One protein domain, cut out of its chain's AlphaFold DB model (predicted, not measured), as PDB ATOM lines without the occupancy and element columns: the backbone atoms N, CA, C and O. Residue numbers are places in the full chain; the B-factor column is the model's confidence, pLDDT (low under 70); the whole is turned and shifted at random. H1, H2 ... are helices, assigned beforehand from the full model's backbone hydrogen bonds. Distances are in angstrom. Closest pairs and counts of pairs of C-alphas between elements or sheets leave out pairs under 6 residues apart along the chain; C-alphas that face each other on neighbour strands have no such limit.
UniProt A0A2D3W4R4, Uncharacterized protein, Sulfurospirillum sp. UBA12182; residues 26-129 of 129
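What this domain is: This is residues 26 to 129 of the 129 residues of an uncharacterized protein of Sulfurospirillum sp. UBA12182 (UniProt A0A2D3W4R4). One long helix, H4, is the spine of an elongated domain: H3 and H6 lie along one end of it as an up-and-down bundle, and H1 crosses it near the other end, with short H2 bridging from H1 to H3. In this three-helix bundle H3 and H6 each pack on H4 and are near each other without touching; a long loop, residues 93 to 109, folds back at the H1 end and leads through small H5 into H6. You will read 104 residues with six named helices, H1 to H6 in order, and no named strand; the class is all helix. The whole is only just loose, close to compact, with a radius of gyration of the C-alphas of 15.6 A and spans of 44 by 28 by 19 A.

Where its parts are: Find C-alpha 28 at (145.519, 152.708, 156.868); from there H1, residues 28 to 41, runs 20.2 A. Next come H2, residues 43 to 48, and H3, residues 51 to 62, which is 16.0 A long. Look for C-alpha 68 at (133.153, 145.852, 185.909), where H4, residues 68 to 92, begins its 35.6 A. After the loop find H5, residues 110 to 113, then H6, residues 115 to 128, 20.0 A long and ending at C-alpha 128, (133.085, 156.699, 187.883).

How they stand to each other: Begin at the hub, H4, which touches three helices. H1 touches its residues 85 to 88, about perpendicular at 86 degrees; the closest C-alphas, of Phe 36 and Met 88, are 5.8 A apart. H1 and H2 touch only at the corner, with the C-alphas of Tyr 39 and Phe 46 closest at 5.3 A. H2 and H4 are close but not clearly touching: the C-alphas of Leu 47 and Leu 81 are 7.9 A apart. H2 and H3 meet only through their link. H3 and H4 form a helical hairpin, opposite ways at a shallow tilt of 25 degrees; the C-alphas of Ser 56 and Ser 74 come closest, at 5.8 A. H6 touches residues 68 to 73 of H4, opposite ways at a shallow tilt of 24 degrees, closest at the C-alphas of Leu 69 and Ala 127, 5.1 A apart. H5 touches no helix and meets H6 only through their link. In H1, H2, H3, H4 and H6 every O i to N i+4 pair is within hydrogen-bond range; H5 is too short for such a pair.

The domain as a whole: The two C-alphas farthest apart, those of Lys 94 and Thr 129, are 45.8 A apart. The printed part has no cut, and the link from H4 to H5, 17 residues, is long. Look at the B-factor column of residues 96 to 99 for the confidence under 70; the mean pLDDT of the printed part is 89.9.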
ATOM      1  N   ASN A  26     147.024 159.279 156.795       87.62
ATOM      2  CA  ASN A  26     145.801 159.583 156.036       87.62
ATOM      3  C   ASN A  26     145.136 158.307 155.510       87.62
ATOM      4  O   ASN A  26     143.910 158.227 155.458       87.62
ATOM      5  N   THR A  27     145.942 157.298 155.186       88.94
ATOM      6  CA  THR A  27     145.497 155.943 154.833       88.94
ATOM      7  C   THR A  27     145.840 154.947 155.935       88.94
ATOM      8  O   THR A  27     146.699 155.211 156.784       88.94
ATOM      9  N   PHE A  28     145.199 153.777 155.918       86.19
ATOM     10  CA  PHE A  28     145.519 152.708 156.868       86.19
ATOM     11  C   PHE A  28     146.979 152.259 156.761       86.19
ATOM     12  O   PHE A  28     147.654 152.054 157.768       86.19
ATOM     13  N   LYS A  29     147.516 152.220 155.541       87.25
ATOM     14  CA  LYS A  29     148.925 151.946 155.267       87.25
ATOM     15  C   LYS A  29     149.866 152.971 155.896       87.25
ATOM     16  O   LYS A  29     150.845 152.577 156.525       87.25
ATOM     17  N   GLU A  30     149.586 154.267 155.750       89.94
ATOM     18  CA  GLU A  30     150.395 155.326 156.372       89.94
ATOM     19  C   GLU A  30     150.333 155.266 157.900       89.94
ATOM     20  O   GLU A  30     151.360 155.406 158.565       89.94
ATOM     21  N   TYR A  31     149.145 155.002 158.450       91.38
ATOM     22  CA  TYR A  31     148.942 154.819 159.885       91.38
ATOM     23  C   TYR A  31     149.788 153.670 160.435       91.38
ATOM     24  O   TYR A  31     150.570 153.857 161.369       91.38
ATOM     25  N   LEU A  32     149.702 152.497 159.804       90.25
ATOM     26  CA  LEU A  32     150.500 151.337 160.182       90.25
ATOM     27  C   LEU A  32     151.999 151.600 160.009       90.25
ATOM     28  O   LEU A  32     152.779 151.217 160.875       90.25
ATOM     29  N   ALA A  33     152.418 152.280 158.938       90.25
ATOM     30  CA  ALA A  33     153.822 152.624 158.720       90.25
ATOM     31  C   ALA A  33     154.377 153.541 159.825       90.25
ATOM     32  O   ALA A  33     155.506 153.344 160.278       90.25
ATOM     33  N   ASN A  34     153.582 154.507 160.292       93.31
ATOM     34  CA  ASN A  34     153.955 155.386 161.396       93.31
ATOM     35  C   ASN A  34     154.053 154.625 162.729       93.31
ATOM     36  O   ASN A  34     155.062 154.738 163.423       93.31
ATOM     37  N   LEU A  35     153.066 153.781 163.061       93.38
ATOM     38  CA  LEU A  35     153.147 152.905 164.239       93.38
ATOM     39  C   LEU A  35     154.395 152.013 164.187       93.38
ATOM     40  O   LEU A  35     155.141 151.899 165.163       93.38
ATOM     41  N   PHE A  36     154.651 151.429 163.019       92.19
ATOM     42  CA  PHE A  36     155.767 150.526 162.791       92.19
ATOM     43  C   PHE A  36     157.120 151.216 162.960       92.19
ATOM     44  O   PHE A  36     158.054 150.622 163.499       92.19
ATOM     45  N   TYR A  37     157.232 152.478 162.536       92.50
ATOM     46  CA  TYR A  37     158.435 153.283 162.725       92.50
ATOM     47  C   TYR A  37     158.818 153.391 164.208       92.50
ATOM     48  O   TYR A  37     159.978 153.157 164.563       92.50
ATOM     49  N   PHE A  38     157.848 153.677 165.082       93.00
ATOM     50  CA  PHE A  38     158.077 153.761 166.527       93.00
ATOM     51  C   PHE A  38     158.336 152.391 167.155       93.00
ATOM     52  O   PHE A  38     159.292 152.251 167.920       93.00
ATOM     53  N   TYR A  39     157.555 151.375 166.774       92.31
ATOM     54  CA  TYR A  39     157.738 149.997 167.234       92.31
ATOM     55  C   TYR A  39     159.145 149.466 166.923       92.31
ATOM     56  O   TYR A  39     159.826 148.952 167.810       92.31
ATOM     57  N   ARG A  40     159.625 149.656 165.684       90.75
ATOM     58  CA  ARG A  40     160.959 149.212 165.247       90.75
ATOM     59  C   ARG A  40     162.083 149.931 165.985       90.75
ATOM     60  O   ARG A  40     163.143 149.347 166.189       90.75
ATOM     61  N   LYS A  41     161.888 151.205 166.341       90.19
ATOM     62  CA  LYS A  41     162.907 151.985 167.052       90.19
ATOM     63  C   LYS A  41     163.146 151.419 168.450       90.19
ATOM     64  O   LYS A  41     164.297 151.222 168.823       90.19
ATOM     65  N   ASN A  42     162.074 151.188 169.209       90.69
ATOM     66  CA  ASN A  42     162.115 150.518 170.507       90.69
ATOM     67  C   ASN A  42     160.689 150.138 170.947       90.69
ATOM     68  O   ASN A  42     159.838 151.014 171.110       90.69
ATOM     69  N   MET A  43     160.447 148.853 171.218       89.31
ATOM     70  CA  MET A  43     159.151 148.356 171.694       89.31
ATOM     71  C   MET A  43     158.713 149.002 173.020       89.31
ATOM     72  O   MET A  43     157.536 149.314 173.187       89.31
ATOM     73  N   LEU A  44     159.642 149.249 173.951       91.19
ATOM     74  CA  LEU A  44     159.325 149.909 175.223       91.19
ATOM     75  C   LEU A  44     158.897 151.361 175.006       91.19
ATOM     76  O   LEU A  44     157.964 151.836 175.645       91.19
ATOM     77  N   PHE A  45     159.544 152.057 174.070       91.69
ATOM     78  CA  PHE A  45     159.157 153.420 173.715       91.69
ATOM     79  C   PHE A  45     157.760 153.459 173.090       91.69
ATOM     80  O   PHE A  45     156.967 154.330 173.428       91.69
ATOM     81  N   PHE A  46     157.440 152.489 172.230       93.69
ATOM     82  CA  PHE A  46     156.101 152.343 171.663       93.69
ATOM     83  C   PHE A  46     155.039 152.150 172.754       93.69
ATOM     84  O   PHE A  46     154.035 152.847 172.744       93.69
ATOM     85  N   LEU A  47     155.292 151.286 173.741       93.56
ATOM     86  CA  LEU A  47     154.424 151.116 174.913       93.56
ATOM     87  C   LEU A  47     154.204 152.435 175.671       93.56
ATOM     88  O   LEU A  47     153.067 152.776 175.979       93.56
ATOM     89  N   LEU A  48     155.268 153.200 175.929       94.44
ATOM     90  CA  LEU A  48     155.187 154.487 176.634       94.44
ATOM     91  C   LEU A  48     154.438 155.577 175.851       94.44
ATOM     92  O   LEU A  48     153.921 156.511 176.460       94.44
ATOM     93  N   LEU A  49     154.332 155.451 174.525       95.38
ATOM     94  CA  LEU A  49     153.492 156.323 173.700       95.38
ATOM     95  C   LEU A  49     151.987 156.052 173.865       95.38
ATOM     96  O   LEU A  49     151.184 156.767 173.268       95.38
ATOM     97  N   HIS A  50     151.597 155.097 174.713       95.56
ATOM     98  CA  HIS A  50     150.212 154.870 175.124       95.56
ATOM     99  C   HIS A  50     149.963 155.276 176.591       95.56
ATOM    100  O   HIS A  50     149.621 154.433 177.427       95.56
ATOM    101  N   PRO A  51     150.160 156.557 176.964       96.31
ATOM    102  CA  PRO A  51     150.060 156.996 178.355       96.31
ATOM    103  C   PRO A  51     148.652 156.813 178.932       96.31
ATOM    104  O   PRO A  51     148.495 156.607 180.135       96.31
ATOM    105  N   SER A  52     147.626 156.844 178.082       96.44
ATOM    106  CA  SER A  52     146.233 156.709 178.493       96.44
ATOM    107  C   SER A  52     145.901 155.300 179.023       96.44
ATOM    108  O   SER A  52     144.943 155.145 179.782       96.44
ATOM    109  N   LEU A  53     146.685 154.276 178.651       96.56
ATOM    110  CA  LEU A  53     146.606 152.921 179.207       96.56
ATOM    111  C   LEU A  53     147.096 152.900 180.658       96.56
ATOM    112  O   LEU A  53     146.399 152.424 181.545       96.56
ATOM    113  N   PHE A  54     148.286 153.444 180.921       96.81
ATOM    114  CA  PHE A  54     148.820 153.502 182.285       96.81
ATOM    115  C   PHE A  54     147.949 154.381 183.183       96.81
ATOM    116  O   PHE A  54     147.726 154.061 184.351       96.81
ATOM    117  N   PHE A  55     147.396 155.454 182.616       97.12
ATOM    118  CA  PHE A  55     146.461 156.320 183.314       97.12
ATOM    119  C   PHE A  55     145.169 155.600 183.719       97.12
ATOM    120  O   PHE A  55     144.681 155.848 184.818       97.12
ATOM    121  N   SER A  56     144.623 154.692 182.898       96.44
ATOM    122  CA  SER A  56     143.398 153.975 183.281       96.44
ATOM    123  C   SER A  56     143.619 153.113 184.526       96.44
ATOM    124  O   SER A  56     142.795 153.147 185.436       96.44
ATOM    125  N   PHE A  57     144.764 152.432 184.630       96.94
ATOM    126  CA  PHE A  57     145.147 151.704 185.846       96.94
ATOM    127  C   PHE A  57     145.377 152.629 187.037       96.94
ATOM    128  O   PHE A  57     144.909 152.351 188.142       96.94
ATOM    129  N   PHE A  58     146.071 153.747 186.818       97.00
ATOM    130  CA  PHE A  58     146.293 154.742 187.859       97.00
ATOM    131  C   PHE A  58     144.970 155.285 188.421       97.00
ATOM    132  O   PHE A  58     144.819 155.389 189.638       97.00
ATOM    133  N   ALA A  59     143.994 155.574 187.557       95.88
ATOM    134  CA  ALA A  59     142.674 156.044 187.958       95.88
ATOM    135  C   ALA A  59     141.904 154.997 188.774       95.88
ATOM    136  O   ALA A  59     141.335 155.342 189.807       95.88
ATOM    137  N   GLN A  60     141.947 153.722 188.367       95.69
ATOM    138  CA  GLN A  60     141.322 152.620 189.112       95.69
ATOM    139  C   GLN A  60     141.851 152.520 190.542       95.69
ATOM    140  O   GLN A  60     141.068 152.417 191.485       95.69
ATOM    141  N   ILE A  61     143.175 152.581 190.696       96.38
ATOM    142  CA  ILE A  61     143.837 152.497 192.003       96.38
ATOM    143  C   ILE A  61     143.516 153.738 192.842       96.38
ATOM    144  O   ILE A  61     143.154 153.614 194.009       96.38
ATOM    145  N   SER A  62     143.610 154.929 192.246       95.38
ATOM    146  CA  SER A  62     143.467 156.202 192.964       95.38
ATOM    147  C   SER A  62     142.037 156.474 193.426       95.38
ATOM    148  O   SER A  62     141.835 157.029 194.500       95.38
ATOM    149  N   LEU A  63     141.043 156.066 192.632       94.25
ATOM    150  CA  LEU A  63     139.621 156.202 192.957       94.25
ATOM    151  C   LEU A  63     139.052 154.941 193.630       94.25
ATOM    152  O   LEU A  63     137.855 154.873 193.893       94.25
ATOM    153  N   ASN A  64     139.903 153.941 193.901       94.75
ATOM    154  CA  ASN A  64     139.550 152.668 194.527       94.75
ATOM    155  C   ASN A  64     138.333 151.973 193.876       94.75
ATOM    156  O   ASN A  64     137.465 151.430 194.560       94.75
ATOM    157  N   ASN A  65     138.259 151.998 192.542       93.50
ATOM    158  CA  ASN A  65     137.144 151.438 191.780       93.50
ATOM    159  C   ASN A  65     137.622 150.316 190.853       93.50
ATOM    160  O   ASN A  65     138.182 150.543 189.777       93.50
ATOM    161  N   TYR A  66     137.329 149.088 191.269       94.81
ATOM    162  CA  TYR A  66     137.610 147.865 190.517       94.81
ATOM    163  C   TYR A  66     136.338 147.254 189.918       94.81
ATOM    164  O   TYR A  66     136.298 146.065 189.599       94.81
ATOM    165  N   GLY A  67     135.281 148.058 189.766       95.06
ATOM    166  CA  GLY A  67     134.024 147.633 189.169       95.06
ATOM    167  C   GLY A  67     134.190 147.128 187.735       95.06
ATOM    168  O   GLY A  67     135.213 147.337 187.075       95.06
ATOM    169  N   PHE A  68     133.145 146.468 187.235       96.31
ATOM    170  CA  PHE A  68     133.153 145.852 185.909       96.31
ATOM    171  C   PHE A  68     133.539 146.842 184.801       96.31
ATOM    172  O   PHE A  68     134.430 146.543 184.013       96.31
ATOM    173  N   LEU A  69     132.933 148.035 184.767       96.44
ATOM    174  CA  LEU A  69     133.194 149.037 183.724       96.44
ATOM    175  C   LEU A  69     134.619 149.598 183.779       96.44
ATOM    176  O   LEU A  69     135.262 149.740 182.741       96.44
ATOM    177  N   ALA A  70     135.139 149.862 184.980       95.88
ATOM    178  CA  ALA A  70     136.507 150.333 185.162       95.88
ATOM    179  C   ALA A  70     137.524 149.271 184.701       95.88
ATOM    180  O   ALA A  70     138.478 149.576 183.987       95.88
ATOM    181  N   SER A  71     137.278 148.004 185.046       96.44
ATOM    182  CA  SER A  71     138.106 146.873 184.611       96.44
ATOM    183  C   SER A  71     138.004 146.626 183.104       96.44
ATOM    184  O   SER A  71     139.014 146.365 182.452       96.44
ATOM    185  N   LEU A  72     136.804 146.766 182.534       96.88
ATOM    186  CA  LEU A  72     136.557 146.654 181.100       96.88
ATOM    187  C   LEU A  72     137.302 147.739 180.315       96.88
ATOM    188  O   LEU A  72     137.906 147.425 179.293       96.88
ATOM    189  N   LEU A  73     137.315 148.984 180.805       96.50
ATOM    190  CA  LEU A  73     138.090 150.075 180.215       96.50
ATOM    191  C   LEU A  73     139.566 149.679 180.075       96.50
ATOM    192  O   LEU A  73     140.097 149.678 178.966       96.50
ATOM    193  N   SER A  74     140.213 149.288 181.173       96.56
ATOM    194  CA  SER A  74     141.625 148.889 181.155       96.56
ATOM    195  C   SER A  74     141.879 147.667 180.262       96.56
ATOM    196  O   SER A  74     142.860 147.635 179.517       96.56
ATOM    197  N   LEU A  75     140.971 146.686 180.265       96.75
ATOM    198  CA  LEU A  75     141.077 145.488 179.431       96.75
ATOM    199  C   LEU A  75     140.991 145.807 177.932       96.75
ATOM    200  O   LEU A  75     141.820 145.324 177.161       96.75
ATOM    201  N   ILE A  76     140.040 146.644 177.507       96.06
ATOM    202  CA  ILE A  76     139.913 147.039 176.097       96.06
ATOM    203  C   ILE A  76     141.177 147.770 175.633       96.06
ATOM    204  O   ILE A  76     141.644 147.523 174.524       96.06
ATOM    205  N   LYS A  77     141.775 148.620 176.475       95.50
ATOM    206  CA  LYS A  77     143.020 149.320 176.124       95.50
ATOM    207  C   LYS A  77     144.214 148.379 175.997       95.50
ATOM    208  O   LYS A  77     145.029 148.557 175.095       95.50
ATOM    209  N   ILE A  78     144.306 147.352 176.849       96.44
ATOM    210  CA  ILE A  78     145.302 146.286 176.666       96.44
ATOM    211  C   ILE A  78     145.081 145.593 175.320       96.44
ATOM    212  O   ILE A  78     146.036 145.405 174.571       96.44
ATOM    213  N   ILE A  79     143.840 145.215 175.001       96.44
ATOM    214  CA  ILE A  79     143.518 144.521 173.748       96.44
ATOM    215  C   ILE A  79     143.872 145.386 172.534       96.44
ATOM    216  O   ILE A  79     144.470 144.870 171.589       96.44
ATOM    217  N   ASP A  80     143.557 146.680 172.561       93.44
ATOM    218  CA  ASP A  80     143.920 147.628 171.503       93.44
ATOM    219  C   ASP A  80     145.440 147.657 171.276       93.44
ATOM    220  O   ASP A  80     145.922 147.409 170.166       93.44
ATOM    221  N   LEU A  81     146.214 147.844 172.349       94.94
ATOM    222  CA  LEU A  81     147.673 147.864 172.276       94.94
ATOM    223  C   LEU A  81     148.255 146.533 171.779       94.94
ATOM    224  O   LEU A  81     149.100 146.515 170.879       94.94
ATOM    225  N   CYS A  82     147.796 145.412 172.333       94.81
ATOM    226  CA  CYS A  82     148.228 144.077 171.927       94.81
ATOM    227  C   CYS A  82     147.921 143.812 170.450       94.81
ATOM    228  O   CYS A  82     148.759 143.257 169.743       94.81
ATOM    229  N   THR A  83     146.757 144.249 169.963       92.19
ATOM    230  CA  THR A  83     146.368 144.110 168.554       92.19
ATOM    231  C   THR A  83     147.292 144.923 167.652       92.19
ATOM    232  O   THR A  83     147.784 144.396 166.653       92.19
ATOM    233  N   LYS A  84     147.622 146.167 168.028       92.38
ATOM    234  CA  LYS A  84     148.602 146.989 167.297       92.38
ATOM    235  C   LYS A  84     149.962 146.300 167.236       92.38
ATOM    236  O   LYS A  84     150.500 146.124 166.146       92.38
ATOM    237  N   ILE A  85     150.491 145.845 168.374       92.38
ATOM    238  CA  ILE A  85     151.784 145.142 168.442       92.38
ATOM    239  C   ILE A  85     151.763 143.871 167.585       92.38
ATOM    240  O   ILE A  85     152.694 143.638 166.817       92.38
ATOM    241  N   TYR A  86     150.694 143.077 167.665       91.19
ATOM    242  CA  TYR A  86     150.535 141.864 166.868       91.19
ATOM    243  C   TYR A  86     150.595 142.155 165.364       91.19
ATOM    244  O   TYR A  86     151.337 141.494 164.635       91.19
ATOM    245  N   ILE A  87     149.869 143.174 164.894       89.12
ATOM    246  CA  ILE A  87     149.904 143.591 163.487       89.12
ATOM    247  C   ILE A  87     151.316 144.064 163.109       89.12
ATOM    248  O   ILE A  87     151.835 143.659 162.069       89.12
ATOM    249  N   MET A  88     151.970 144.868 163.955       88.88
ATOM    250  CA  MET A  88     153.330 145.360 163.701       88.88
ATOM    251  C   MET A  88     154.354 144.223 163.607       88.88
ATOM    252  O   MET A  88     155.186 144.225 162.700       88.88
ATOM    253  N   ASP A  89     154.287 143.224 164.489       88.00
ATOM    254  CA  ASP A  89     155.172 142.053 164.457       88.00
ATOM    255  C   ASP A  89     154.964 141.211 163.188       88.00
ATOM    256  O   ASP A  89     155.926 140.775 162.546       88.00
ATOM    257  N   LYS A  90     153.710 141.036 162.756       86.00
ATOM    258  CA  LYS A  90     153.393 140.347 161.497       86.00
ATOM    259  C   LYS A  90     153.947 141.085 160.278       86.00
ATOM    260  O   LYS A  90     154.544 140.446 159.407       86.00
ATOM    261  N   LEU A  91     153.816 142.414 160.245       81.38
ATOM    262  CA  LEU A  91     154.404 143.255 159.198       81.38
ATOM    263  C   LEU A  91     155.939 143.187 159.210       81.38
ATOM    264  O   LEU A  91     156.546 143.054 158.148       81.38
ATOM    265  N   TYR A  92     156.570 143.194 160.393       79.50
ATOM    266  CA  TYR A  92     158.025 143.031 160.538       79.50
ATOM    267  C   TYR A  92     158.516 141.726 159.907       79.50
ATOM    268  O   TYR A  92     159.486 141.713 159.149       79.50
ATOM    269  N   LYS A  93     157.806 140.625 160.175       83.44
ATOM    270  CA  LYS A  93     158.125 139.282 159.672       83.44
ATOM    271  C   LYS A  93     157.757 139.073 158.198       83.44
ATOM    272  O   LYS A  93     157.856 137.946 157.717       83.44
ATOM    273  N   LYS A  94     157.330 140.126 157.482       75.31
ATOM    274  CA  LYS A  94     156.833 140.082 156.092       75.31
ATOM    275  C   LYS A  94     155.733 139.032 155.884       75.31
ATOM    276  O   LYS A  94     155.603 138.466 154.800       75.31
ATOM    277  N   GLN A  95     154.956 138.746 156.927       73.38
ATOM    278  CA  GLN A  95     153.835 137.822 156.816       73.38
ATOM    279  C   GLN A  95     152.677 138.543 156.138       73.38
ATOM    280  O   GLN A  95     152.360 139.684 156.473       73.38
ATOM    281  N   ASN A  96     152.063 137.879 155.162       64.69
ATOM    282  CA  ASN A  96     150.997 138.485 154.385       64.69
ATOM    283  C   ASN A  96     149.731 138.577 155.251       64.69
ATOM    284  O   ASN A  96     149.186 137.557 155.678       64.69
ATOM    285  N   LEU A  97     149.282 139.796 155.542       68.56
ATOM    286  CA  LEU A  97     148.049 140.044 156.287       68.56
ATOM    287  C   LEU A  97     146.892 140.148 155.295       68.56
ATOM    288  O   LEU A  97     146.430 141.242 154.988       68.56
ATOM    289  N   VAL A  98     146.432 138.994 154.802       66.44
ATOM    290  CA  VAL A  98     145.333 138.892 153.818       66.44
ATOM    291  C   VAL A  98     144.070 139.623 154.300       66.44
ATOM    292  O   VAL A  98     143.347 140.197 153.501       66.44
ATOM    293  N   PHE A  99     143.833 139.684 155.614       69.88
ATOM    294  CA  PHE A  99     142.674 140.386 156.175       69.88
ATOM    295  C   PHE A  99     142.791 141.923 156.162       69.88
ATOM    296  O   PHE A  99     141.790 142.610 156.340       69.88
ATOM    297  N   ILE A 100     144.000 142.473 155.990       70.75
ATOM    298  CA  ILE A 100     144.254 143.923 155.962       70.75
ATOM    299  C   ILE A 100     144.532 144.410 154.538       70.75
ATOM    300  O   ILE A 100     144.353 145.589 154.251       70.75
ATOM    301  N   SER A 101     144.959 143.535 153.622       71.69
ATOM    302  CA  SER A 101     145.434 143.947 152.294       71.69
ATOM    303  C   SER A 101     144.427 144.788 151.510       71.69
ATOM    304  O   SER A 101     144.834 145.718 150.824       71.69
ATOM    305  N   GLU A 102     143.130 144.516 151.657       73.19
ATOM    306  CA  GLU A 102     142.057 145.259 150.983       73.19
ATOM    307  C   GLU A 102     141.766 146.629 151.623       73.19
ATOM    308  O   GLU A 102     141.226 147.518 150.970       73.19
ATOM    309  N   THR A 103     142.145 146.834 152.889       77.88
ATOM    310  CA  THR A 103     141.878 148.072 153.639       77.88
ATOM    311  C   THR A 103     143.085 149.008 153.713       77.88
ATOM    312  O   THR A 103     142.936 150.163 154.110       77.88
ATOM    313  N   LEU A 104     144.276 148.569 153.286       79.06
ATOM    314  CA  LEU A 104     145.517 149.351 153.365       79.06
ATOM    315  C   LEU A 104     145.419 150.732 152.706       79.06
ATOM    316  O   LEU A 104     145.855 151.723 153.294       79.06
ATOM    317  N   ASP A 105     144.833 150.804 151.515       83.38
ATOM    318  CA  ASP A 105     144.762 152.048 150.740       83.38
ATOM    319  C   ASP A 105     143.502 152.873 151.055       83.38
ATOM    320  O   ASP A 105     143.311 153.966 150.519       83.38
ATOM    321  N   THR A 106     142.651 152.389 151.966       85.19
ATOM    322  CA  THR A 106     141.462 153.127 152.398       85.19
ATOM    323  C   THR A 106     141.849 154.337 153.241       85.19
ATOM    324  O   THR A 106     142.758 154.285 154.079       85.19
ATOM    325  N   GLN A 107     141.159 155.455 153.010       87.44
ATOM    326  CA  GLN A 107     141.333 156.652 153.821       87.44
ATOM    327  C   GLN A 107     140.751 156.422 155.214       87.44
ATOM    328  O   GLN A 107     139.600 156.009 155.366       87.44
ATOM    329  N   ILE A 108     141.538 156.731 156.242       83.88
ATOM    330  CA  ILE A 108     141.060 156.696 157.620       83.88
ATOM    331  C   ILE A 108     140.243 157.963 157.857       83.88
ATOM    332  O   ILE A 108     140.789 159.072 157.884       83.88
ATOM    333  N   SER A 109     138.942 157.797 158.091       85.00
ATOM    334  CA  SER A 109     138.084 158.911 158.484       85.00
ATOM    335  C   SER A 109     138.547 159.507 159.825       85.00
ATOM    336  O   SER A 109     139.010 158.775 160.706       85.00
ATOM    337  N   PRO A 110     138.399 160.827 160.040       79.69
ATOM    338  CA  PRO A 110     138.704 161.443 161.333       79.69
ATOM    339  C   PRO A 110     137.957 160.775 162.495       79.69
ATOM    340  O   PRO A 110     138.527 160.603 163.568       79.69
ATOM    341  N   LEU A 111     136.723 160.322 162.241       80.44
ATOM    342  CA  LEU A 111     135.909 159.589 163.207       80.44
ATOM    343  C   LEU A 111     136.601 158.301 163.668       80.44
ATOM    344  O   LEU A 111     136.640 158.035 164.867       80.44
ATOM    345  N   LEU A 112     137.187 157.535 162.736       82.44
ATOM    346  CA  LEU A 112     137.882 156.284 163.045       82.44
ATOM    347  C   LEU A 112     139.114 156.526 163.934       82.44
ATOM    348  O   LEU A 112     139.381 155.735 164.834       82.44
ATOM    349  N   LYS A 113     139.815 157.655 163.751       82.75
ATOM    350  CA  LYS A 113     140.941 158.058 164.617       82.75
ATOM    351  C   LYS A 113     140.490 158.426 166.028       82.75
ATOM    352  O   LYS A 113     141.222 158.186 166.978       82.75
ATOM    353  N   SER A 114     139.289 158.986 166.170       86.75
ATOM    354  CA  SER A 114     138.727 159.385 167.464       86.75
ATOM    355  C   SER A 114     137.937 158.286 168.180       86.75
ATOM    356  O   SER A 114     137.396 158.548 169.251       86.75
ATOM    357  N   VAL A 115     137.849 157.068 167.629       89.38
ATOM    358  CA  VAL A 115     137.088 155.966 168.252       89.38
ATOM    359  C   VAL A 115     137.587 155.673 169.664       89.38
ATOM    360  O   VAL A 115     136.763 155.534 170.564       89.38
ATOM    361  N   GLY A 116     138.909 155.645 169.874       88.75
ATOM    362  CA  GLY A 116     139.501 155.470 171.204       88.75
ATOM    363  C   GLY A 116     139.010 156.537 172.181       88.75
ATOM    364  O   GLY A 116     138.404 156.210 173.197       88.75
ATOM    365  N   LEU A 117     139.134 157.812 171.803       92.75
ATOM    366  CA  LEU A 117     138.650 158.937 172.604       92.75
ATOM    367  C   LEU A 117     137.166 158.785 172.965       92.75
ATOM    368  O   LEU A 117     136.812 158.912 174.131       92.75
ATOM    369  N   ILE A 118     136.297 158.467 172.003       93.00
ATOM    370  CA  ILE A 118     134.856 158.325 172.258       93.00
ATOM    371  C   ILE A 118     134.580 157.147 173.201       93.00
ATOM    372  O   ILE A 118     133.893 157.318 174.210       93.00
ATOM    373  N   ILE A 119     135.112 155.960 172.899       94.25
ATOM    374  CA  ILE A 119     134.846 154.738 173.668       94.25
ATOM    375  C   ILE A 119     135.397 154.863 175.088       94.25
ATOM    376  O   ILE A 119     134.681 154.590 176.052       94.25
ATOM    377  N   TYR A 120     136.650 155.286 175.237       94.69
ATOM    378  CA  TYR A 120     137.330 155.285 176.528       94.69
ATOM    379  C   TYR A 120     136.812 156.377 177.455       94.69
ATOM    380  O   TYR A 120     136.603 156.107 178.636       94.69
ATOM    381  N   VAL A 121     136.526 157.572 176.934       94.94
ATOM    382  CA  VAL A 121     135.938 158.659 177.732       94.94
ATOM    383  C   VAL A 121     134.522 158.296 178.174       94.94
ATOM    384  O   VAL A 121     134.172 158.520 179.329       94.94
ATOM    385  N   THR A 122     133.729 157.668 177.300       95.38
ATOM    386  CA  THR A 122     132.367 157.227 177.644       95.38
ATOM    387  C   THR A 122     132.384 156.128 178.705       95.38
ATOM    388  O   THR A 122     131.659 156.214 179.694       95.38
ATOM    389  N   LEU A 123     133.238 155.112 178.540       95.62
ATOM    390  CA  LEU A 123     133.401 154.047 179.535       95.62
ATOM    391  C   LEU A 123     133.891 154.592 180.874       95.62
ATOM    392  O   LEU A 123     133.389 154.172 181.912       95.62
ATOM    393  N   PHE A 124     134.838 155.531 180.858       96.56
ATOM    394  CA  PHE A 124     135.308 156.180 182.075       96.56
ATOM    395  C   PHE A 124     134.176 156.948 182.758       96.56
ATOM    396  O   PHE A 124     133.958 156.766 183.949       96.56
ATOM    397  N   PHE A 125     133.417 157.755 182.016       95.50
ATOM    398  CA  PHE A 125     132.296 158.505 182.575       95.50
ATOM    399  C   PHE A 125     131.338 157.578 183.333       95.50
ATOM    400  O   PHE A 125     131.183 157.733 184.536       95.50
ATOM    401  N   PHE A 126     130.814 156.535 182.685       95.31
ATOM    402  CA  PHE A 126     129.893 155.598 183.340       95.31
ATOM    403  C   PHE A 126     130.527 154.738 184.436       95.31
ATOM    404  O   PHE A 126     129.816 154.231 185.298       95.31
ATOM    405  N   ALA A 127     131.841 154.522 184.404       95.25
ATOM    406  CA  ALA A 127     132.516 153.759 185.444       95.25
ATOM    407  C   ALA A 127     132.623 154.531 186.767       95.25
ATOM    408  O   ALA A 127     132.647 153.888 187.814       95.25
ATOM    409  N   TYR A 128     132.723 155.865 186.726       92.19
ATOM    410  CA  TYR A 128     133.085 156.699 187.883       92.19
ATOM    411  C   TYR A 128     132.052 157.783 188.249       92.19
ATOM    412  O   TYR A 128     132.299 158.561 189.172       92.19
ATOM    413  N   THR A 129     130.915 157.852 187.552       86.19
ATOM    414  CA  THR A 129     129.741 158.661 187.941       86.19
ATOM    415  C   THR A 129     128.691 157.829 188.647       86.19
ATOM    416  O   THR A 129     128.140 158.342 189.644       86.19
TER     417      THR A 129